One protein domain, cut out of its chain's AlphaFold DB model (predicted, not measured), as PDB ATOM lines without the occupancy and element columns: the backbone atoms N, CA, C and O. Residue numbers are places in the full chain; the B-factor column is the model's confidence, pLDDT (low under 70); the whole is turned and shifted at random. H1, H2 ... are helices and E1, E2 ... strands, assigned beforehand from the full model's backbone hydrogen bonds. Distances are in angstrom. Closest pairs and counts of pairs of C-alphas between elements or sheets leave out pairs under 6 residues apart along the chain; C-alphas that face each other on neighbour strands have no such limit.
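Overview. This is residues 3 to 105 of the 194 residues of the protein "Carboxypeptidase regulatory-like domain-containing protein" of Actinobacteria bacterium (UniProt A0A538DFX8). A twisted sheet of four long strands, E1 to E4, has the one helix, H1, packed over one face, while residues 3 to 8 pass over the other face. The hairpin of E1 and E2 bends, its turn end swings to the side of H1, and residues 103 to 104 pair with E1 there. The link of residues 71 to 85 loops beyond the first end of H1. The 103 printed residues hold four named strands and then one named helix, the sheet order being E1 E2 E3 E4, all antiparallel, and the class mixed, helices and strands. The whole is only just compact, close to loose, with a radius of gyration of the C-alphas of 15.1 A and spans of 44 by 29 by 17 A.

Arrangement. E1, residues 12 to 25, is an edge strand and forms a hairpin with E2, residues 28 to 41, antiparallel at 166 degrees; N 19 and O 35 are 2.9 A apart, within hydrogen-bond range. E1 bends by 56 degrees at residue 17, and E2 by 79 degrees at residue 31. E2 forms a hairpin with E3, residues 50 to 59, at 141 degrees, where N 38 and O 53 are 2.9 A apart. E3 forms a hairpin with the other edge strand, E4, residues 62 to 70, at 166 degrees, with N 54 and O 66 2.9 A apart. The four strands are a meander, each the antiparallel neighbour of the one before. E1 and E4 are apart. H1, residues 86 to 100, is on one face of the sheet, giving two layers. Its closest C-alphas to E4 are those of Asn 90 and Ala 70, 5.7 A apart, and to E3 those of Val 94 and Gly 52, 6.0 A apart. In H1 every O i to N i+4 pair is within hydrogen-bond range. Residues 103 to 104 pair, parallel, with residues 23 to 24 of E1.

Along the chain. E1 begins at C-alpha 12, (5.984, 58.483, 8.240), and is 36.6 A long from first to last C-alpha. E2 measures 35.0 A, E3 28.9 A and E4 26.8 A. H1 measures 20.6 A, from C-alpha 86 at (8.075, 48.572, 21.781) to C-alpha 100 at (22.306, 41.651, 8.518).

Size, cuts and confidence. The two C-alphas farthest apart are those of Thr 60 and Gly 82, at 47.3 A. The printed part, residues 3 to 105, has no cut. The links E1 to E2 and E3 to E4 are tight, E2 to E3 is short, and E4 to H1 is long, with 15 residues. The mean pLDDT of the printed part is 95.9, and no printed residue is under 70.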
ATOM      1  N   LYS A   3      12.140  53.223  -2.028       86.44
ATOM      2  CA  LYS A   3      10.912  54.036  -1.885       86.44
ATOM      3  C   LYS A   3       9.702  53.538  -2.681       86.44
ATOM      4  O   LYS A   3       8.581  53.725  -2.244       86.44
ATOM      5  N   ALA A   4       9.930  52.954  -3.857       90.62
ATOM      6  CA  ALA A   4       8.857  52.477  -4.728       90.62
ATOM      7  C   ALA A   4       8.312  51.105  -4.300       90.62
ATOM      8  O   ALA A   4       7.347  50.636  -4.883       90.62
ATOM      9  N   ASN A   5       8.951  50.459  -3.319       94.38
ATOM     10  CA  ASN A   5       8.574  49.145  -2.803       94.38
ATOM     11  C   ASN A   5       8.131  49.218  -1.333       94.38
ATOM     12  O   ASN A   5       8.111  48.198  -0.654       94.38
ATOM     13  N   ILE A   6       7.804  50.414  -0.842       95.56
ATOM     14  CA  ILE A   6       7.172  50.594   0.466       95.56
ATOM     15  C   ILE A   6       5.729  50.091   0.368       95.56
ATOM     16  O   ILE A   6       5.018  50.477  -0.560       95.56
ATOM     17  N   GLU A   7       5.311  49.246   1.305       96.25
ATOM     18  CA  GLU A   7       3.945  48.722   1.389       96.25
ATOM     19  C   GLU A   7       2.998  49.651   2.142       96.25
ATOM     20  O   GLU A   7       1.816  49.721   1.809       96.25
ATOM     21  N   HIS A   8       3.528  50.442   3.077       95.06
ATOM     22  CA  HIS A   8       2.761  51.420   3.840       95.06
ATOM     23  C   HIS A   8       3.140  52.857   3.440       95.06
ATOM     24  O   HIS A   8       3.820  53.568   4.185       95.06
ATOM     25  N   PRO A   9       2.732  53.342   2.250       93.06
ATOM     26  CA  PRO A   9       3.138  54.662   1.756       93.06
ATOM     27  C   PRO A   9       2.568  55.826   2.581       93.06
ATOM     28  O   PRO A   9       3.061  56.946   2.480       93.06
ATOM     29  N   ASN A  10       1.534  55.569   3.386       94.12
ATOM     30  CA  ASN A  10       0.928  56.519   4.317       94.12
ATOM     31  C   ASN A  10       1.654  56.599   5.674       94.12
ATOM     32  O   ASN A  10       1.286  57.421   6.511       94.12
ATOM     33  N   TRP A  11       2.651  55.747   5.920       96.56
ATOM     34  CA  TRP A  11       3.479  55.817   7.120       96.56
ATOM     35  C   TRP A  11       4.486  56.966   7.033       96.56
ATOM     36  O   TRP A  11       4.811  57.470   5.956       96.56
ATOM     37  N   THR A  12       5.000  57.397   8.181       96.25
ATOM     38  CA  THR A  12       5.984  58.483   8.240       96.25
ATOM     39  C   THR A  12       7.385  57.927   8.019       96.25
ATOM     40  O   THR A  12       7.750  56.900   8.584       96.25
ATOM     41  N   ARG A  13       8.211  58.602   7.215       96.69
ATOM     42  CA  ARG A  13       9.613  58.200   7.027       96.69
ATOM     43  C   ARG A  13      10.424  58.497   8.290       96.69
ATOM     44  O   ARG A  13      10.637  59.665   8.599       96.69
ATOM     45  N   ASP A  14      10.940  57.456   8.937       96.94
ATOM     46  CA  ASP A  14      11.853  57.569  10.083       96.94
ATOM     47  C   ASP A  14      13.272  57.922   9.615       96.94
ATOM     48  O   ASP A  14      13.852  58.920  10.036       96.94
ATOM     49  N   GLN A  15      13.817  57.143   8.676       96.56
ATOM     50  CA  GLN A  15      15.185  57.310   8.174       96.56
ATOM     51  C   GLN A  15      15.354  56.716   6.770       96.56
ATOM     52  O   GLN A  15      14.530  55.941   6.283       96.56
ATOM     53  N   GLN A  16      16.434  57.094   6.092       97.31
ATOM     54  CA  GLN A  16      16.849  56.531   4.806       97.31
ATOM     55  C   GLN A  16      18.351  56.756   4.619       97.31
ATOM     56  O   GLN A  16      18.899  57.727   5.144       97.31
ATOM     57  N   GLY A  17      19.009  55.929   3.813       97.00
ATOM     58  CA  GLY A  17      20.428  56.119   3.539       97.00
ATOM     59  C   GLY A  17      21.043  55.038   2.665       97.00
ATOM     60  O   GLY A  17      20.376  54.091   2.247       97.00
ATOM     61  N   GLY A  18      22.335  55.201   2.384       97.19
ATOM     62  CA  GLY A  18      23.149  54.145   1.790       97.19
ATOM     63  C   GLY A  18      23.485  53.069   2.822       97.19
ATOM     64  O   GLY A  18      23.687  53.380   3.995       97.19
ATOM     65  N   LEU A  19      23.554  51.818   2.380       96.81
ATOM     66  CA  LEU A  19      23.968  50.682   3.201       96.81
ATOM     67  C   LEU A  19      24.877  49.767   2.380       96.81
ATOM     68  O   LEU A  19      24.527  49.383   1.267       96.81
ATOM     69  N   SER A  20      26.039  49.411   2.920       97.50
ATOM     70  CA  SER A  20      26.923  48.427   2.293       97.50
ATOM     71  C   SER A  20      26.392  47.021   2.550       97.50
ATOM     72  O   SER A  20      26.378  46.571   3.689       97.50
ATOM     73  N   VAL A  21      25.993  46.327   1.488       98.25
ATOM     74  CA  VAL A  21      25.537  44.935   1.530       98.25
ATOM     75  C   VAL A  21      26.739  44.024   1.282       98.25
ATOM     76  O   VAL A  21      27.324  44.092   0.193       98.25
ATOM     77  N   PRO A  22      27.153  43.183   2.244       98.12
ATOM     78  CA  PRO A  22      28.222  42.220   2.023       98.12
ATOM     79  C   PRO A  22      27.878  41.262   0.880       98.12
ATOM     80  O   PRO A  22      26.771  40.729   0.814       98.12
ATOM     81  N   HIS A  23      28.841  41.023  -0.005       98.00
ATOM     82  CA  HIS A  23      28.748  40.011  -1.050       98.00
ATOM     83  C   HIS A  23      29.673  38.853  -0.684       98.00
ATOM     84  O   HIS A  23      30.880  39.030  -0.483       98.00
ATOM     85  N   VAL A  24      29.092  37.665  -0.550       97.56
ATOM     86  CA  VAL A  24      29.735  36.481   0.017       97.56
ATOM     87  C   VAL A  24      29.493  35.244  -0.847       97.56
ATOM     88  O   VAL A  24      28.421  35.038  -1.408       97.56
ATOM     89  N   VAL A  25      30.497  34.371  -0.942       96.00
ATOM     90  CA  VAL A  25      30.406  33.079  -1.635       96.00
ATOM     91  C   VAL A  25      30.860  31.981  -0.681       96.00
ATOM     92  O   VAL A  25      32.038  31.885  -0.326       96.00
ATOM     93  N   GLY A  26      29.920  31.145  -0.241       92.88
ATOM     94  CA  GLY A  26      30.165  30.229   0.871       92.88
ATOM     95  C   GLY A  26      30.438  31.033   2.141       92.88
ATOM     96  O   GLY A  26      29.591  31.814   2.555       92.88
ATOM     97  N   THR A  27      31.629  30.874   2.717       92.06
ATOM     98  CA  THR A  27      32.099  31.615   3.902       92.06
ATOM     99  C   THR A  27      33.039  32.778   3.564       92.06
ATOM    100  O   THR A  27      33.637  33.378   4.456       92.06
ATOM    101  N   LYS A  28      33.241  33.082   2.276       93.56
ATOM    102  CA  LYS A  28      34.233  34.065   1.818       93.56
ATOM    103  C   LYS A  28      33.558  35.365   1.410       93.56
ATOM    104  O   LYS A  28      32.742  35.357   0.494       93.56
ATOM    105  N   GLY A  29      33.960  36.478   2.020       95.62
ATOM    106  CA  GLY A  29      33.641  37.816   1.519       95.62
ATOM    107  C   GLY A  29      34.382  38.094   0.215       95.62
ATOM    108  O   GLY A  29      35.607  37.960   0.158       95.62
ATOM    109  N   VAL A  30      33.640  38.454  -0.830       96.00
ATOM    110  CA  VAL A  30      34.186  38.764  -2.161       96.00
ATOM    111  C   VAL A  30      34.128  40.253  -2.489       96.00
ATOM    112  O   VAL A  30      34.934  40.704  -3.302       96.00
ATOM    113  N   GLY A  31      33.254  40.999  -1.807       95.88
ATOM    114  CA  GLY A  31      33.128  42.445  -1.935       95.88
ATOM    115  C   GLY A  31      31.921  43.003  -1.189       95.88
ATOM    116  O   GLY A  31      31.399  42.384  -0.258       95.88
ATOM    117  N   THR A  32      31.491  44.195  -1.595       96.31
ATOM    118  CA  THR A  32      30.324  44.886  -1.037       96.31
ATOM    119  C   THR A  32      29.560  45.591  -2.143       96.31
ATOM    120  O   THR A  32      30.165  46.282  -2.963       96.31
ATOM    121  N   ILE A  33      28.235  45.503  -2.108       96.81
ATOM    122  CA  ILE A  33      27.347  46.200  -3.033       96.81
ATOM    123  C   ILE A  33      26.695  47.361  -2.289       96.81
ATOM    124  O   ILE A  33      26.158  47.190  -1.196       96.81
ATOM    125  N   LEU A  34      26.735  48.557  -2.875       96.88
ATOM    126  CA  LEU A  34      26.037  49.701  -2.302       96.88
ATOM    127  C   LEU A  34      24.527  49.541  -2.513       96.88
ATOM    128  O   LEU A  34      24.035  49.590  -3.642       96.88
ATOM    129  N   GLY A  35      23.807  49.364  -1.414       96.94
ATOM    130  CA  GLY A  35      22.357  49.421  -1.347       96.94
ATOM    131  C   GLY A  35      21.854  50.771  -0.853       96.94
ATOM    132  O   GLY A  35      22.605  51.622  -0.374       96.94
ATOM    133  N   PHE A  36      20.544  50.952  -0.959       97.81
ATOM    134  CA  PHE A  36      19.824  52.082  -0.395       97.81
ATOM    135  C   PHE A  36      18.618  51.560   0.372       97.81
ATOM    136  O   PHE A  36      17.855  50.751  -0.162       97.81
ATOM    137  N   TYR A  37      18.432  52.043   1.595       98.38
ATOM    138  CA  TYR A  37      17.304  51.656   2.427       98.38
ATOM    139  C   TYR A  37      16.400  52.839   2.763       98.38
ATOM    140  O   TYR A  37      16.818  54.001   2.765       98.38
ATOM    141  N   VAL A  38      15.145  52.521   3.058       98.25
ATOM    142  CA  VAL A  38      14.162  53.428   3.648       98.25
ATOM    143  C   VAL A  38      13.509  52.704   4.807       98.25
ATOM    144  O   VAL A  38      13.207  51.520   4.692       98.25
ATOM    145  N   MET A  39      13.286  53.412   5.905       98.19
ATOM    146  CA  MET A  39      12.544  52.902   7.042       98.19
ATOM    147  C   MET A  39      11.368  53.823   7.344       98.19
ATOM    148  O   MET A  39      11.520  55.046   7.432       98.19
ATOM    149  N   MET A  40      10.202  53.215   7.485       98.19
ATOM    150  CA  MET A  40       8.922  53.851   7.736       98.19
ATOM    151  C   MET A  40       8.436  53.458   9.129       98.19
ATOM    152  O   MET A  40       8.662  52.335   9.582       98.19
ATOM    153  N   ARG A  41       7.756  54.387   9.790       97.69
ATOM    154  CA  ARG A  41       7.111  54.215  11.087       97.69
ATOM    155  C   ARG A  41       5.628  54.513  10.939       97.69
ATOM    156  O   ARG A  41       5.263  55.510  10.306       97.69
ATOM    157  N   ALA A  42       4.790  53.691  11.554       97.00
ATOM    158  CA  ALA A  42       3.360  53.946  11.608       97.00
ATOM    159  C   ALA A  42       3.046  55.359  12.162       97.00
ATOM    160  O   ALA A  42       3.752  55.863  13.037       97.00
ATOM    161  N   PRO A  43       2.025  56.049  11.620       93.00
ATOM    162  CA  PRO A  43       1.840  57.482  11.849       93.00
ATOM    163  C   PRO A  43       1.199  57.820  13.203       93.00
ATOM    164  O   PRO A  43       1.304  58.960  13.655       93.00
ATOM    165  N   ALA A  44       0.508  56.871  13.835       93.06
ATOM    166  CA  ALA A  44      -0.186  57.113  15.093       93.06
ATOM    167  C   ALA A  44       0.802  57.185  16.269       93.06
ATOM    168  O   ALA A  44       1.754  56.412  16.367       93.06
ATOM    169  N   THR A  45       0.567  58.124  17.188       88.50
ATOM    170  CA  THR A  45       1.362  58.215  18.421       88.50
ATOM    171  C   THR A  45       1.131  56.963  19.265       88.50
ATOM    172  O   THR A  45      -0.011  56.555  19.449       88.50
ATOM    173  N   GLY A  46       2.210  56.359  19.763       90.06
ATOM    174  CA  GLY A  46       2.164  55.093  20.498       90.06
ATOM    175  C   GLY A  46       2.127  53.847  19.611       90.06
ATOM    176  O   GLY A  46       2.269  52.755  20.143       90.06
ATOM    177  N   ASP A  47       1.997  53.980  18.286       96.38
ATOM    178  CA  ASP A  47       2.158  52.857  17.360       96.38
ATOM    179  C   ASP A  47       3.646  52.497  17.233       96.38
ATOM    180  O   ASP A  47       4.511  53.353  16.976       96.38
ATOM    181  N   ALA A  48       3.936  51.218  17.455       97.50
ATOM    182  CA  ALA A  48       5.281  50.673  17.532       97.50
ATOM    183  C   ALA A  48       5.719  49.969  16.248       97.50
ATOM    184  O   ALA A  48       6.811  49.399  16.211       97.50
ATOM    185  N   ARG A  49       4.904  49.997  15.190       98.25
ATOM    186  CA  ARG A  49       5.168  49.235  13.972       98.25
ATOM    187  C   ARG A  49       6.123  49.951  13.023       98.25
ATOM    188  O   ARG A  49       6.053  51.171  12.831       98.25
ATOM    189  N   PHE A  50       7.008  49.168  12.407       98.44
ATOM    190  CA  PHE A  50       8.014  49.649  11.459       98.44
ATOM    191  C   PHE A  50       8.082  48.782  10.204       98.44
ATOM    192  O   PHE A  50       7.928  47.565  10.254       98.44
ATOM    193  N   GLU A  51       8.376  49.437   9.085       98.44
ATOM    194  CA  GLU A  51       8.699  48.804   7.809       98.44
ATOM    195  C   GLU A  51      10.098  49.265   7.389       98.44
ATOM    196  O   GLU A  51      10.384  50.462   7.353       98.44
ATOM    197  N   GLY A  52      10.982  48.332   7.058       98.31
ATOM    198  CA  GLY A  52      12.284  48.601   6.462       98.31
ATOM    199  C   GLY A  52      12.365  48.002   5.068       98.31
ATOM    200  O   GLY A  52      12.134  46.812   4.892       98.31
ATOM    201  N   VAL A  53      12.751  48.799   4.075       98.56
ATOM    202  CA  VAL A  53      12.964  48.336   2.701       98.56
ATOM    203  C   VAL A  53      14.403  48.607   2.299       98.56
ATOM    204  O   VAL A  53      14.828  49.761   2.282       98.56
ATOM    205  N   LEU A  54      15.136  47.565   1.915       98.56
ATOM    206  CA  LEU A  54      16.475  47.641   1.333       98.56
ATOM    207  C   LEU A  54      16.407  47.266  -0.146       98.56
ATOM    208  O   LEU A  54      15.860  46.226  -0.499       98.56
ATOM    209  N   ALA A  55      17.009  48.079  -1.009       98.19
ATOM    210  CA  ALA A  55      17.187  47.745  -2.416       98.19
ATOM    211  C   ALA A  55      18.652  47.890  -2.830       98.19
ATOM    212  O   ALA A  55      19.301  48.880  -2.490       98.19
ATOM    213  N   PHE A  56      19.161  46.934  -3.604       97.44
ATOM    214  CA  PHE A  56      20.511  46.982  -4.167       97.44
ATOM    215  C   PHE A  56      20.566  46.311  -5.548       97.44
ATOM    216  O   PHE A  56      19.774  45.407  -5.834       97.44
ATOM    217  N   PRO A  57      21.461  46.762  -6.442       96.25
ATOM    218  CA  PRO A  57      21.561  46.208  -7.786       96.25
ATOM    219  C   PRO A  57      22.213  44.817  -7.778       96.25
ATOM    220  O   PRO A  57      23.171  44.571  -7.051       96.25
ATOM    221  N   LEU A  58      21.729  43.930  -8.646       94.44
ATOM    222  CA  LEU A  58      22.370  42.658  -9.008       94.44
ATOM    223  C   LEU A  58      22.967  42.717 -10.426       94.44
ATOM    224  O   LEU A  58      23.931  42.020 -10.730       94.44
ATOM    225  N   ASP A  59      22.406  43.569 -11.291       91.12
ATOM    226  CA  ASP A  59      22.906  43.906 -12.629       91.12
ATOM    227  C   ASP A  59      22.346  45.289 -13.064       91.12
ATOM    228  O   ASP A  59      21.650  45.938 -12.289       91.12
ATOM    229  N   THR A  60      22.610  45.773 -14.290       86.50
ATOM    230  CA  THR A  60      22.148  47.094 -14.785       86.50
ATOM    231  C   THR A  60      20.646  47.309 -14.624       86.50
ATOM    232  O   THR A  60      20.230  48.405 -14.271       86.50
ATOM    233  N   ASN A  61      19.849  46.271 -14.883       88.56
ATOM    234  CA  ASN A  61      18.385  46.330 -14.876       88.56
ATOM    235  C   ASN A  61      17.774  45.262 -13.960       88.56
ATOM    236  O   ASN A  61      16.609  44.908 -14.109       88.56
ATOM    237  N   LEU A  62      18.572  44.706 -13.047       92.38
ATOM    238  CA  LEU A  62      18.130  43.695 -12.099       92.38
ATOM    239  C   LEU A  62      18.512  44.152 -10.700       92.38
ATOM    240  O   LEU A  62      19.664  44.501 -10.450       92.38
ATOM    241  N   GLN A  63      17.549  44.130  -9.791       94.44
ATOM    242  CA  GLN A  63      17.722  44.575  -8.417       94.44
ATOM    243  C   GLN A  63      17.110  43.560  -7.462       94.44
ATOM    244  O   GLN A  63      16.099  42.937  -7.779       94.44
ATOM    245  N   ALA A  64      17.724  43.427  -6.294       96.88
ATOM    246  CA  ALA A  64      17.112  42.780  -5.151       96.88
ATOM    247  C   ALA A  64      16.383  43.840  -4.323       96.88
ATOM    248  O   ALA A  64      16.881  44.957  -4.152       96.88
ATOM    249  N   VAL A  65      15.218  43.471  -3.803       97.75
ATOM    250  CA  VAL A  65      14.478  44.249  -2.813       97.75
ATOM    251  C   VAL A  65      14.153  43.316  -1.659       97.75
ATOM    252  O   VAL A  65      13.658  42.214  -1.880       97.75
ATOM    253  N   ILE A  66      14.463  43.750  -0.445       97.69
ATOM    254  CA  ILE A  66      14.178  43.023   0.787       97.69
ATOM    255  C   ILE A  66      13.314  43.931   1.650       97.69
ATOM    256  O   ILE A  66      13.669  45.095   1.860       97.69
ATOM    257  N   ARG A  67      12.191  43.398   2.131       97.69
ATOM    258  CA  ARG A  67      11.303  44.076   3.072       97.69
ATOM    259  C   ARG A  67      11.363  43.380   4.424       97.69
ATOM    260  O   ARG A  67      11.369  42.153   4.494       97.69
ATOM    261  N   PHE A  68      11.403  44.185   5.472       97.56
ATOM    262  CA  PHE A  68      11.320  43.776   6.861       97.56
ATOM    263  C   PHE A  68      10.149  44.497   7.505       97.56
ATOM    264  O   PHE A  68      10.027  45.714   7.371       97.56
ATOM    265  N   GLU A  69       9.326  43.753   8.224       97.12
ATOM    266  CA  GLU A  69       8.160  44.285   8.912       97.12
ATOM    267  C   GLU A  69       8.234  43.874  10.373       97.12
ATOM    268  O   GLU A  69       8.408  42.700  10.698       97.12
ATOM    269  N   ALA A  70       8.145  44.862  11.253       97.50
ATOM    270  CA  ALA A  70       8.055  44.663  12.686       97.50
ATOM    271  C   ALA A  70       6.667  45.129  13.120       97.50
ATOM    272  O   ALA A  70       6.463  46.316  13.376       97.50
ATOM    273  N   PHE A  71       5.707  44.201  13.121       96.81
ATOM    274  CA  PHE A  71       4.321  44.473  13.516       96.81
ATOM    275  C   PHE A  71       4.032  44.181  14.984       96.81
ATOM    276  O   PHE A  71       3.088  44.745  15.528       96.81
ATOM    277  N   ASP A  72       4.866  43.358  15.615       95.62
ATOM    278  CA  ASP A  72       4.711  42.948  17.000       95.62
ATOM    279  C   ASP A  72       5.964  43.319  17.809       95.62
ATOM    280  O   ASP A  72       7.076  42.982  17.391       95.62
ATOM    281  N   PRO A  73       5.812  43.981  18.969       96.25
ATOM    282  CA  PRO A  73       4.546  44.455  19.535       96.25
ATOM    283  C   PRO A  73       3.953  45.631  18.731       96.25
ATOM    284  O   PRO A  73       4.726  46.423  18.184       96.25
ATOM    285  N   PRO A  74       2.615  45.764  18.659       95.44
ATOM    286  CA  PRO A  74       1.972  46.767  17.809       95.44
ATOM    287  C   PRO A  74       2.004  48.179  18.396       95.44
ATOM    288  O   PRO A  74       1.911  49.152  17.647       95.44
ATOM    289  N   ASP A  75       2.155  48.316  19.712       96.50
ATOM    290  CA  ASP A  75       2.118  49.606  20.387       96.50
ATOM    291  C   ASP A  75       3.019  49.669  21.630       96.50
ATOM    292  O   ASP A  75       3.492  48.661  22.163       96.50
ATOM    293  N   ASP A  76       3.258  50.899  22.079       96.06
ATOM    294  CA  ASP A  76       4.155  51.245  23.178       96.06
ATOM    295  C   ASP A  76       3.598  50.900  24.575       96.06
ATOM    296  O   ASP A  76       4.300  51.111  25.567       96.06
ATOM    297  N   THR A  77       2.380  50.345  24.693       95.44
ATOM    298  CA  THR A  77       1.900  49.790  25.977       95.44
ATOM    299  C   THR A  77       2.644  48.508  26.349       95.44
ATOM    300  O   THR A  77       2.727  48.153  27.526       95.44
ATOM    301  N   TYR A  78       3.240  47.838  25.360       94.75
ATOM    302  CA  TYR A  78       4.103  46.692  25.582       94.75
ATOM    303  C   TYR A  78       5.540  47.124  25.902       94.75
ATOM    304  O   TYR A  78       6.183  47.859  25.147       94.75
ATOM    305  N   ILE A  79       6.083  46.581  26.994       95.38
ATOM    306  CA  ILE A  79       7.479  46.778  27.387       95.38
ATOM    307  C   ILE A  79       8.278  45.508  27.102       95.38
ATOM    308  O   ILE A  79       8.101  44.469  27.739       95.38
ATOM    309  N   VAL A  80       9.207  45.608  26.158       93.69
ATOM    310  CA  VAL A  80      10.089  44.513  25.761       93.69
ATOM    311  C   VAL A  80      11.195  44.343  26.797       93.69
ATOM    312  O   VAL A  80      11.915  45.290  27.123       93.69
ATOM    313  N   ASN A  81      11.337  43.118  27.312       92.12
ATOM    314  CA  ASN A  81      12.340  42.740  28.316       92.12
ATOM    315  C   ASN A  81      12.354  43.647  29.564       92.12
ATOM    316  O   ASN A  81      13.395  43.832  30.187       92.12
ATOM    317  N   GLY A  82      11.208  44.234  29.925       90.94
ATOM    318  CA  GLY A  82      11.047  45.042  31.139       90.94
ATOM    319  C   GLY A  82      11.669  46.445  31.106       90.94
ATOM    320  O   GLY A  82      11.516  47.174  32.081       90.94
ATOM    321  N   SER A  83      12.332  46.855  30.017       90.44
ATOM    322  CA  SER A  83      13.006  48.165  29.946       90.44
ATOM    323  C   SER A  83      12.859  48.912  28.621       90.44
ATOM    324  O   SER A  83      13.103  50.116  28.579       90.44
ATOM    325  N   SER A  84      12.505  48.230  27.531       93.94
ATOM    326  CA  SER A  84      12.481  48.828  26.195       93.94
ATOM    327  C   SER A  84      11.051  49.065  25.735       93.94
ATOM    328  O   SER A  84      10.257  48.134  25.651       93.94
ATOM    329  N   VAL A  85      10.738  50.307  25.377       96.25
ATOM    330  CA  VAL A  85       9.475  50.641  24.710       96.25
ATOM    331  C   VAL A  85       9.417  49.939  23.345       96.25
ATOM    332  O   VAL A  85      10.426  49.907  22.628       96.25
ATOM    333  N   ALA A  86       8.256  49.378  22.989       97.19
ATOM    334  CA  ALA A  86       8.075  48.572  21.781       97.19
ATOM    335  C   ALA A  86       8.562  49.268  20.500       97.19
ATOM    336  O   ALA A  86       9.303  48.660  19.728       97.19
ATOM    337  N   SER A  87       8.252  50.553  20.295       96.62
ATOM    338  CA  SER A  87       8.699  51.303  19.113       96.62
ATOM    339  C   SER A  87      10.222  51.396  19.009       96.62
ATOM    340  O   SER A  87      10.785  51.234  17.925       96.62
ATOM    341  N   SER A  88      10.918  51.606  20.129       96.44
ATOM    342  CA  SER A  88      12.386  51.640  20.160       96.44
ATOM    343  C   SER A  88      12.986  50.265  19.871       96.44
ATOM    344  O   SER A  88      13.979  50.161  19.148       96.44
ATOM    345  N   TRP A  89      12.363  49.207  20.395       97.44
ATOM    346  CA  TRP A  89      12.771  47.834  20.128       97.44
ATOM    347  C   TRP A  89      12.586  47.459  18.655       97.44
ATOM    348  O   TRP A  89      13.553  47.058  18.011       97.44
ATOM    349  N   ASN A  90      11.387  47.655  18.100       98.06
ATOM    350  CA  ASN A  90      11.063  47.329  16.710       98.06
ATOM    351  C   ASN A  90      11.928  48.119  15.728       98.06
ATOM    352  O   ASN A  90      12.483  47.540  14.792       98.06
ATOM    353  N   ARG A  91      12.147  49.414  15.989       97.50
ATOM    354  CA  ARG A  91      13.110  50.235  15.243       97.50
ATOM    355  C   ARG A  91      14.503  49.601  15.223       97.50
ATOM    356  O   ARG A  91      15.138  49.531  14.170       97.50
ATOM    357  N   GLY A  92      14.975  49.131  16.379       97.44
ATOM    358  CA  GLY A  92      16.248  48.426  16.520       97.44
ATOM    359  C   GLY A  92      16.287  47.102  15.752       97.44
ATOM    360  O   GLY A  92      17.259  46.842  15.048       97.44
ATOM    361  N   GLN A  93      15.226  46.296  15.823       97.75
ATOM    362  CA  GLN A  93      15.139  45.021  15.105       97.75
ATOM    363  C   GLN A  93      15.168  45.212  13.588       97.75
ATOM    364  O   GLN A  93      15.915  44.516  12.901       97.75
ATOM    365  N   VAL A  94      14.439  46.199  13.056       98.19
ATOM    366  CA  VAL A  94      14.481  46.522  11.621       98.19
ATOM    367  C   VAL A  94      15.881  46.974  11.204       98.19
ATOM    368  O   VAL A  94      16.391  46.528  10.179       98.19
ATOM    369  N   LEU A  95      16.547  47.805  12.009       97.50
ATOM    370  CA  LEU A  95      17.932  48.217  11.766       97.50
ATOM    371  C   LEU A  95      18.911  47.034  11.742       97.50
ATOM    372  O   LEU A  95      19.754  46.959  10.848       97.50
ATOM    373  N   VAL A  96      18.790  46.101  12.691       97.69
ATOM    374  CA  VAL A  96      19.608  44.878  12.735       97.69
ATOM    375  C   VAL A  96      19.332  43.996  11.519       97.69
ATOM    376  O   VAL A  96      20.275  43.511  10.898       97.69
ATOM    377  N   ALA A  97      18.066  43.830  11.133       97.88
ATOM    378  CA  ALA A  97      17.682  43.036   9.970       97.88
ATOM    379  C   ALA A  97      18.231  43.630   8.662       97.88
ATOM    380  O   ALA A  97      18.816  42.910   7.850       97.88
ATOM    381  N   LEU A  98      18.132  44.954   8.494       97.69
ATOM    382  CA  LEU A  98      18.734  45.677   7.372       97.69
ATOM    383  C   LEU A  98      20.254  45.470   7.333       97.69
ATOM    384  O   LEU A  98      20.790  45.107   6.288       97.69
ATOM    385  N   ALA A  99      20.945  45.662   8.461       96.19
ATOM    386  CA  ALA A  99      22.398  45.511   8.558       96.19
ATOM    387  C   ALA A  99      22.879  44.057   8.381       96.19
ATOM    388  O   ALA A  99      24.015  43.836   7.963       96.19
ATOM    389  N   GLY A 100      22.029  43.076   8.689       96.56
ATOM    390  CA  GLY A 100      22.306  41.651   8.518       96.56
ATOM    391  C   GLY A 100      22.081  41.128   7.097       96.56
ATOM    392  O   GLY A 100      22.448  39.989   6.803       96.56
ATOM    393  N   ALA A 101      21.490  41.926   6.202       97.12
ATOM    394  CA  ALA A 101      21.263  41.517   4.824       97.12
ATOM    395  C   ALA A 101      22.590  41.350   4.065       97.12
ATOM    396  O   ALA A 101      23.434  42.244   4.047       97.12
ATOM    397  N   GLN A 102      22.745  40.218   3.377       97.50
ATOM    398  CA  GLN A 102      23.916  39.909   2.558       97.50
ATOM    399  C   GLN A 102      23.512  39.232   1.245       97.50
ATOM    400  O   GLN A 102      22.511  38.515   1.180       97.50
ATOM    401  N   LEU A 103      24.320  39.418   0.200       97.69
ATOM    402  CA  LEU A 103      24.187  38.695  -1.060       97.69
ATOM    403  C   LEU A 103      25.040  37.423  -1.022       97.69
ATOM    404  O   LEU A 103      26.265  37.505  -0.952       97.69
ATOM    405  N   GLN A 104      24.393  36.260  -1.133       96.81
ATOM    406  CA  GLN A 104      25.052  34.954  -1.165       96.81
ATOM    407  C   GLN A 104      25.153  34.388  -2.591       96.81
ATOM    408  O   GLN A 104      24.144  34.227  -3.275       96.81
ATOM    409  N   GLY A 105      26.356  33.965  -2.985       95.56
ATOM    410  CA  GLY A 105      26.636  33.276  -4.250       95.56
ATOM    411  C   GLY A 105      27.368  34.151  -5.267       95.56
ATOM    412  O   GLY A 105      27.473  35.352  -5.096       95.56
TER     413      GLY A 105